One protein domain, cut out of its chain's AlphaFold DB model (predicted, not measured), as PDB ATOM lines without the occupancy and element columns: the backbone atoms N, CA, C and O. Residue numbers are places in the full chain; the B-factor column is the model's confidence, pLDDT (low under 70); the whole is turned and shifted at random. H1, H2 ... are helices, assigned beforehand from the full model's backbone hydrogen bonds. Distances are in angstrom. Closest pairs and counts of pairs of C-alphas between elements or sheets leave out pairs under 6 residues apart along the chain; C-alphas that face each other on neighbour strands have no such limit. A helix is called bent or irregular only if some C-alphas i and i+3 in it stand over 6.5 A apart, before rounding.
ATOM      1  N   VAL A   2       7.846 102.178  27.296       60.28
ATOM      2  CA  VAL A   2       9.252 101.851  26.984       60.28
ATOM      3  C   VAL A   2       9.779 102.702  25.804       60.28
ATOM      4  O   VAL A   2      10.868 102.484  25.290       60.28
ATOM      5  N   ASP A   3       8.996 103.684  25.357       71.62
ATOM      6  CA  ASP A   3       9.219 104.425  24.107       71.62
ATOM      7  C   ASP A   3      10.244 105.554  24.286       71.62
ATOM      8  O   ASP A   3      11.062 105.800  23.406       71.62
ATOM      9  N   ILE A   4      10.276 106.170  25.473       76.06
ATOM     10  CA  ILE A   4      11.206 107.250  25.835       76.06
ATOM     11  C   ILE A   4      12.683 106.823  25.718       76.06
ATOM     12  O   ILE A   4      13.416 107.480  24.980       76.06
ATOM     13  N   PRO A   5      13.150 105.732  26.364       82.12
ATOM     14  CA  PRO A   5      14.558 105.344  26.263       82.12
ATOM     15  C   PRO A   5      14.953 104.914  24.842       82.12
ATOM     16  O   PRO A   5      16.115 105.015  24.468       82.12
ATOM     17  N   ARG A   6      13.998 104.473  24.012       86.00
ATOM     18  CA  ARG A   6      14.274 104.178  22.600       86.00
ATOM     19  C   ARG A   6      14.443 105.441  21.773       86.00
ATOM     20  O   ARG A   6      15.380 105.506  20.991       86.00
ATOM     21  N   ALA A   7      13.590 106.446  21.978       93.44
ATOM     22  CA  ALA A   7      13.743 107.740  21.320       93.44
ATOM     23  C   ALA A   7      15.101 108.378  21.652       93.44
ATOM     24  O   ALA A   7      15.793 108.829  20.747       93.44
ATOM     25  N   GLN A   8      15.526 108.310  22.920       94.62
ATOM     26  CA  GLN A   8      16.872 108.726  23.333       94.62
ATOM     27  C   GLN A   8      17.968 107.933  22.613       94.62
ATOM     28  O   GLN A   8      18.942 108.511  22.153       94.62
ATOM     29  N   GLY A   9      17.802 106.614  22.476       94.50
ATOM     30  CA  GLY A   9      18.745 105.779  21.734       94.50
ATOM     31  C   GLY A   9      18.845 106.152  20.255       94.50
ATOM     32  O   GLY A   9      19.948 106.180  19.717       94.50
ATOM     33  N   VAL A  10      17.722 106.463  19.600       95.38
ATOM     34  CA  VAL A  10      17.712 106.936  18.205       95.38
ATOM     35  C   VAL A  10      18.460 108.264  18.101       95.38
ATOM     36  O   VAL A  10      19.396 108.361  17.312       95.38
ATOM     37  N   GLY A  11      18.108 109.244  18.941       95.75
ATOM     38  CA  GLY A  11      18.774 110.549  18.986       95.75
ATOM     39  C   GLY A  11      20.284 110.421  19.174       95.75
ATOM     40  O   GLY A  11      21.050 110.838  18.308       95.75
ATOM     41  N   ALA A  12      20.705 109.717  20.224       95.31
ATOM     42  CA  ALA A  12      22.109 109.488  20.558       95.31
ATOM     43  C   ALA A  12      22.922 108.770  19.466       95.31
ATOM     44  O   ALA A  12      24.147 108.833  19.486       95.31
ATOM     45  N   THR A  13      22.271 108.048  18.546       95.69
ATOM     46  CA  THR A  13      22.981 107.266  17.522       95.69
ATOM     47  C   THR A  13      23.114 107.997  16.195       95.69
ATOM     48  O   THR A  13      24.132 107.838  15.526       95.69
ATOM     49  N   ILE A  14      22.084 108.741  15.778       95.62
ATOM     50  CA  ILE A  14      22.021 109.298  14.415       95.62
ATOM     51  C   ILE A  14      21.732 110.804  14.345       95.62
ATOM     52  O   ILE A  14      21.696 111.335  13.239       95.62
ATOM     53  N   LEU A  15      21.523 111.494  15.474       96.75
ATOM     54  CA  LEU A  15      21.208 112.932  15.500       96.75
ATOM     55  C   LEU A  15      22.148 113.742  16.403       96.75
ATOM     56  O   LEU A  15      22.589 114.823  16.025       96.75
ATOM     57  N   GLU A  16      22.413 113.249  17.609       97.06
ATOM     58  CA  GLU A  16      23.104 113.992  18.659       97.06
ATOM     59  C   GLU A  16      24.628 113.886  18.510       97.06
ATOM     60  O   GLU A  16      25.182 112.788  18.456       97.06
ATOM     61  N   GLU A  17      25.325 115.023  18.516       96.69
ATOM     62  CA  GLU A  17      26.788 115.069  18.527       96.69
ATOM     63  C   GLU A  17      27.288 116.269  19.346       96.69
ATOM     64  O   GLU A  17      26.772 117.383  19.248       96.69
ATOM     65  N   LEU A  18      28.317 116.044  20.170       96.00
ATOM     66  CA  LEU A  18      29.010 117.098  20.912       96.00
ATOM     67  C   LEU A  18      30.300 117.468  20.182       96.00
ATOM     68  O   LEU A  18      31.366 116.920  20.459       96.00
ATOM     69  N   VAL A  19      30.190 118.403  19.241       96.62
ATOM     70  CA  VAL A  19      31.324 118.877  18.442       96.62
ATOM     71  C   VAL A  19      32.049 120.013  19.164       96.62
ATOM     72  O   VAL A  19      31.410 120.895  19.745       96.62
ATOM     73  N   TYR A  20      33.379 120.011  19.089       97.50
ATOM     74  CA  TYR A  20      34.260 121.055  19.615       97.50
ATOM     75  C   TYR A  20      35.174 121.583  18.501       97.50
ATOM     76  O   TYR A  20      35.527 120.826  17.598       97.50
ATOM     77  N   ASP A  21      35.547 122.863  18.559       97.25
ATOM     78  CA  ASP A  21      36.582 123.431  17.685       97.25
ATOM     79  C   ASP A  21      38.008 123.164  18.203       97.25
ATOM     80  O   ASP A  21      38.204 122.566  19.265       97.25
ATOM     81  N   ASP A  22      39.012 123.611  17.442       98.06
ATOM     82  CA  ASP A  22      40.436 123.411  17.749       98.06
ATOM     83  C   ASP A  22      40.875 124.084  19.064       98.06
ATOM     84  O   ASP A  22      41.838 123.644  19.697       98.06
ATOM     85  N   ASP A  23      40.150 125.116  19.508       98.19
ATOM     86  CA  ASP A  23      40.369 125.808  20.783       98.19
ATOM     87  C   ASP A  23      39.582 125.158  21.943       98.19
ATOM     88  O   ASP A  23      39.570 125.659  23.075       98.19
ATOM     89  N   GLY A  24      38.910 124.031  21.681       97.44
ATOM     90  CA  GLY A  24      38.125 123.275  22.650       97.44
ATOM     91  C   GLY A  24      36.796 123.932  23.020       97.44
ATOM     92  O   GLY A  24      36.216 123.600  24.057       97.44
ATOM     93  N   GLN A  25      36.297 124.875  22.219       97.88
ATOM     94  CA  GLN A  25      34.987 125.468  22.444       97.88
ATOM     95  C   GLN A  25      33.884 124.563  21.888       97.88
ATOM     96  O   GLN A  25      33.993 124.091  20.757       97.88
ATOM     97  N   PRO A  26      32.778 124.346  22.627       97.12
ATOM     98  CA  PRO A  26      31.656 123.579  22.107       97.12
ATOM     99  C   PRO A  26      31.031 124.326  20.927       97.12
ATOM    100  O   PRO A  26      30.791 125.533  21.018       97.12
ATOM    101  N   LEU A  27      30.742 123.624  19.839       96.62
ATOM    102  CA  LEU A  27      30.026 124.166  18.684       96.62
ATOM    103  C   LEU A  27      28.519 123.924  18.805       96.62
ATOM    104  O   LEU A  27      27.735 124.807  18.475       96.62
ATOM    105  N   ALA A  28      28.109 122.793  19.386       95.81
ATOM    106  CA  ALA A  28      26.706 122.494  19.655       95.81
ATOM    107  C   ALA A  28      26.221 123.179  20.951       95.81
ATOM    108  O   ALA A  28      26.350 122.627  22.044       95.81
ATOM    109  N   ARG A  29      25.698 124.415  20.855       93.44
ATOM    110  CA  ARG A  29      25.336 125.253  22.030       93.44
ATOM    111  C   ARG A  29      23.837 125.414  22.279       93.44
ATOM    112  O   ARG A  29      23.435 126.092  23.224       93.44
ATOM    113  N   GLY A  30      23.004 124.805  21.448       93.81
ATOM    114  CA  GLY A  30      21.554 124.825  21.590       93.81
ATOM    115  C   GLY A  30      20.894 123.834  20.643       93.81
ATOM    116  O   GLY A  30      21.571 123.165  19.872       93.81
ATOM    117  N   PHE A  31      19.564 123.760  20.667       95.25
ATOM    118  CA  PHE A  31      18.811 122.767  19.884       95.25
ATOM    119  C   PHE A  31      18.805 122.999  18.368       95.25
ATOM    120  O   PHE A  31      18.277 122.174  17.630       95.25
ATOM    121  N   MET A  32      19.386 124.105  17.897       94.00
ATOM    122  CA  MET A  32      19.657 124.294  16.469       94.00
ATOM    123  C   MET A  32      20.830 123.430  15.994       94.00
ATOM    124  O   MET A  32      20.853 123.037  14.834       94.00
ATOM    125  N   ASP A  33      21.766 123.130  16.898       94.69
ATOM    126  CA  ASP A  33      23.015 122.425  16.599       94.69
ATOM    127  C   ASP A  33      23.051 121.031  17.249       94.69
ATOM    128  O   ASP A  33      23.649 120.107  16.714       94.69
ATOM    129  N   TYR A  34      22.389 120.868  18.400       96.38
ATOM    130  CA  TYR A  34      22.185 119.590  19.077       96.38
ATOM    131  C   TYR A  34      20.773 119.077  18.793       96.38
ATOM    132  O   TYR A  34      19.798 119.510  19.418       96.38
ATOM    133  N   LEU A  35      20.660 118.178  17.821       96.38
ATOM    134  CA  LEU A  35      19.374 117.742  17.293       96.38
ATOM    135  C   LEU A  35      18.711 116.729  18.229       96.38
ATOM    136  O   LEU A  35      19.048 115.548  18.240       96.38
ATOM    137  N   LEU A  36      17.729 117.195  19.003       94.69
ATOM    138  CA  LEU A  36      16.851 116.300  19.749       94.69
ATOM    139  C   LEU A  36      15.856 115.620  18.798       94.69
ATOM    140  O   LEU A  36      15.256 116.306  17.965       94.69
ATOM    141  N   PRO A  37      15.611 114.307  18.952       94.31
ATOM    142  CA  PRO A  37      14.647 113.600  18.124       94.31
ATOM    143  C   PRO A  37      13.237 114.162  18.318       94.31
ATOM    144  O   PRO A  37      12.755 114.349  19.440       94.31
ATOM    145  N   THR A  38      12.551 114.380  17.206       94.50
ATOM    146  CA  THR A  38      11.148 114.782  17.143       94.50
ATOM    147  C   THR A  38      10.251 113.587  16.819       94.50
ATOM    148  O   THR A  38      10.710 112.481  16.541       94.50
ATOM    149  N   SER A  39       8.934 113.798  16.804       93.31
ATOM    150  CA  SER A  39       7.976 112.748  16.436       93.31
ATOM    151  C   SER A  39       8.175 112.178  15.031       93.31
ATOM    152  O   SER A  39       7.732 111.064  14.782       93.31
ATOM    153  N   THR A  40       8.779 112.927  14.102       94.88
ATOM    154  CA  THR A  40       9.003 112.443  12.730       94.88
ATOM    155  C   THR A  40      10.268 111.606  12.595       94.88
ATOM    156  O   THR A  40      10.381 110.849  11.638       94.88
ATOM    157  N   ASP A  41      11.187 111.711  13.555       94.06
ATOM    158  CA  ASP A  41      12.450 110.966  13.563       94.06
ATOM    159  C   ASP A  41      12.285 109.578  14.198       94.06
ATOM    160  O   ASP A  41      13.108 108.684  14.003       94.06
ATOM    161  N   ILE A  42      11.212 109.390  14.973       92.81
ATOM    162  CA  ILE A  42      10.960 108.175  15.740       92.81
ATOM    163  C   ILE A  42       9.926 107.293  15.028       92.81
ATOM    164  O   ILE A  42       8.756 107.677  14.930       92.81
ATOM    165  N   PRO A  43      10.304 106.086  14.567       89.44
ATOM    166  CA  PRO A  43       9.348 105.147  13.997       89.44
ATOM    167  C   PRO A  43       8.449 104.541  15.083       89.44
ATOM    168  O   PRO A  43       8.748 104.582  16.279       89.44
ATOM    169  N   ALA A  44       7.353 103.913  14.659       90.25
ATOM    170  CA  ALA A  44       6.582 103.057  15.553       90.25
ATOM    171  C   ALA A  44       7.437 101.859  16.005       90.25
ATOM    172  O   ALA A  44       8.125 101.240  15.193       90.25
ATOM    173  N   PHE A  45       7.379 101.527  17.296       87.44
ATOM    174  CA  PHE A  45       8.095 100.388  17.865       87.44
ATOM    175  C   PHE A  45       7.150  99.218  18.122       87.44
ATOM    176  O   PHE A  45       6.164  99.363  18.846       87.44
ATOM    177  N   ASP A  46       7.526  98.038  17.638       90.88
ATOM    178  CA  ASP A  46       6.920  96.784  18.072       90.88
ATOM    179  C   ASP A  46       7.604  96.294  19.353       90.88
ATOM    180  O   ASP A  46       8.830  96.165  19.426       90.88
ATOM    181  N   VAL A  47       6.813  96.036  20.399       87.69
ATOM    182  CA  VAL A  47       7.331  95.680  21.727       87.69
ATOM    183  C   VAL A  47       6.701  94.385  22.220       87.69
ATOM    184  O   VAL A  47       5.490  94.300  22.403       87.69
ATOM    185  N   ALA A  48       7.554  93.407  22.525       90.56
ATOM    186  CA  ALA A  48       7.190  92.194  23.244       90.56
ATOM    187  C   ALA A  48       7.916  92.148  24.594       90.56
ATOM    188  O   ALA A  48       9.112  92.430  24.680       90.56
ATOM    189  N   VAL A  49       7.190  91.782  25.650       89.81
ATOM    190  CA  VAL A  49       7.750  91.554  26.986       89.81
ATOM    191  C   VAL A  49       7.701  90.061  27.266       89.81
ATOM    192  O   VAL A  49       6.650  89.443  27.124       89.81
ATOM    193  N   LEU A  50       8.842  89.493  27.656       91.44
ATOM    194  CA  LEU A  50       8.974  88.083  28.011       91.44
ATOM    195  C   LEU A  50       9.281  87.970  29.506       91.44
ATOM    196  O   LEU A  50      10.280  88.508  29.980       91.44
ATOM    197  N   ASP A  51       8.443  87.248  30.243       90.94
ATOM    198  CA  ASP A  51       8.552  87.009  31.689       90.94
ATOM    199  C   ASP A  51       9.179  85.642  32.025       90.94
ATOM    200  O   ASP A  51       9.130  85.167  33.157       90.94
ATOM    201  N   VAL A  71      20.064 101.199  25.737       91.69
ATOM    202  CA  VAL A  71      21.300 100.394  25.736       91.69
ATOM    203  C   VAL A  71      21.520  99.637  24.423       91.69
ATOM    204  O   VAL A  71      22.638  99.593  23.917       91.69
ATOM    205  N   ALA A  72      20.472  99.032  23.860       91.81
ATOM    206  CA  ALA A  72      20.597  98.205  22.656       91.81
ATOM    207  C   ALA A  72      20.424  98.988  21.342       91.81
ATOM    208  O   ALA A  72      20.841  98.506  20.287       91.81
ATOM    209  N   THR A  73      19.809 100.175  21.390       93.25
ATOM    210  CA  THR A  73      19.394 100.903  20.182       93.25
ATOM    211  C   THR A  73      20.586 101.319  19.326       93.25
ATOM    212  O   THR A  73      20.565 101.074  18.122       93.25
ATOM    213  N   GLY A  74      21.653 101.847  19.934       94.25
ATOM    214  CA  GLY A  74      22.825 102.283  19.170       94.25
ATOM    215  C   GLY A  74      23.512 101.154  18.413       94.25
ATOM    216  O   GLY A  74      23.784 101.280  17.223       94.25
ATOM    217  N   ALA A  75      23.702  99.998  19.053       95.56
ATOM    218  CA  ALA A  75      24.271  98.832  18.380       95.56
ATOM    219  C   ALA A  75      23.375  98.333  17.232       95.56
ATOM    220  O   ALA A  75      23.873  98.007  16.155       95.56
ATOM    221  N   ALA A  76      22.055  98.280  17.444       95.12
ATOM    222  CA  ALA A  76      21.113  97.826  16.425       95.12
ATOM    223  C   ALA A  76      21.105  98.743  15.190       95.12
ATOM    224  O   ALA A  76      21.185  98.249  14.066       95.12
TER     225      ALA A  76
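What this domain is: This is residues 2 to 51 and 71 to 76 of the 84 residues of the protein "Ald_Xan_dh_C2 domain-containing protein" of SAR202 cluster bacterium MP-NPac-SRR3961935-G1 (UniProt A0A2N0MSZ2). This domain has little regular structure: a helix, H1, with the short helix H2 packed slantwise on it, and a long strand-free stretch, residues 15 to 51, that runs out from the end of H1 to Asp 23, folds back past H1 on the side away from H2, and runs on as a tail to Asp 51. The loop round Asp 23 and this tail make the length. The printed part has 56 residues, 18 of them in H1 and H2, in that order; the class is all helix. It is loose, with a radius of gyration of the C-alphas of 14.5 A and spans of 51 by 21 by 14 A.

Where its parts are: H1, residues 3 to 14, is 16.8 A long and begins at C-alpha 3 (9.219, 104.425, 24.107). H2, residues 71 to 76, ends at C-alpha 76 (21.113, 97.826, 16.425); it is irregular, with C-alphas 71 and 74 7.0 A apart.

How they stand to each other: H1 and H2 touch, their closest C-alphas, Gly 9 and Thr 73, 5.2 A apart. They run the same way at a steep tilt of 47 degrees. Every O i to N i+4 pair is within hydrogen-bond range in H1, and 1 of 2 in H2.

The domain as a whole: The C-alphas farthest apart, Asp 23 and Asp 51, are 51.3 A apart. Residues 52 to 70 are not printed; the gap is 19.4 A. Residue 2 is under 70 in pLDDT.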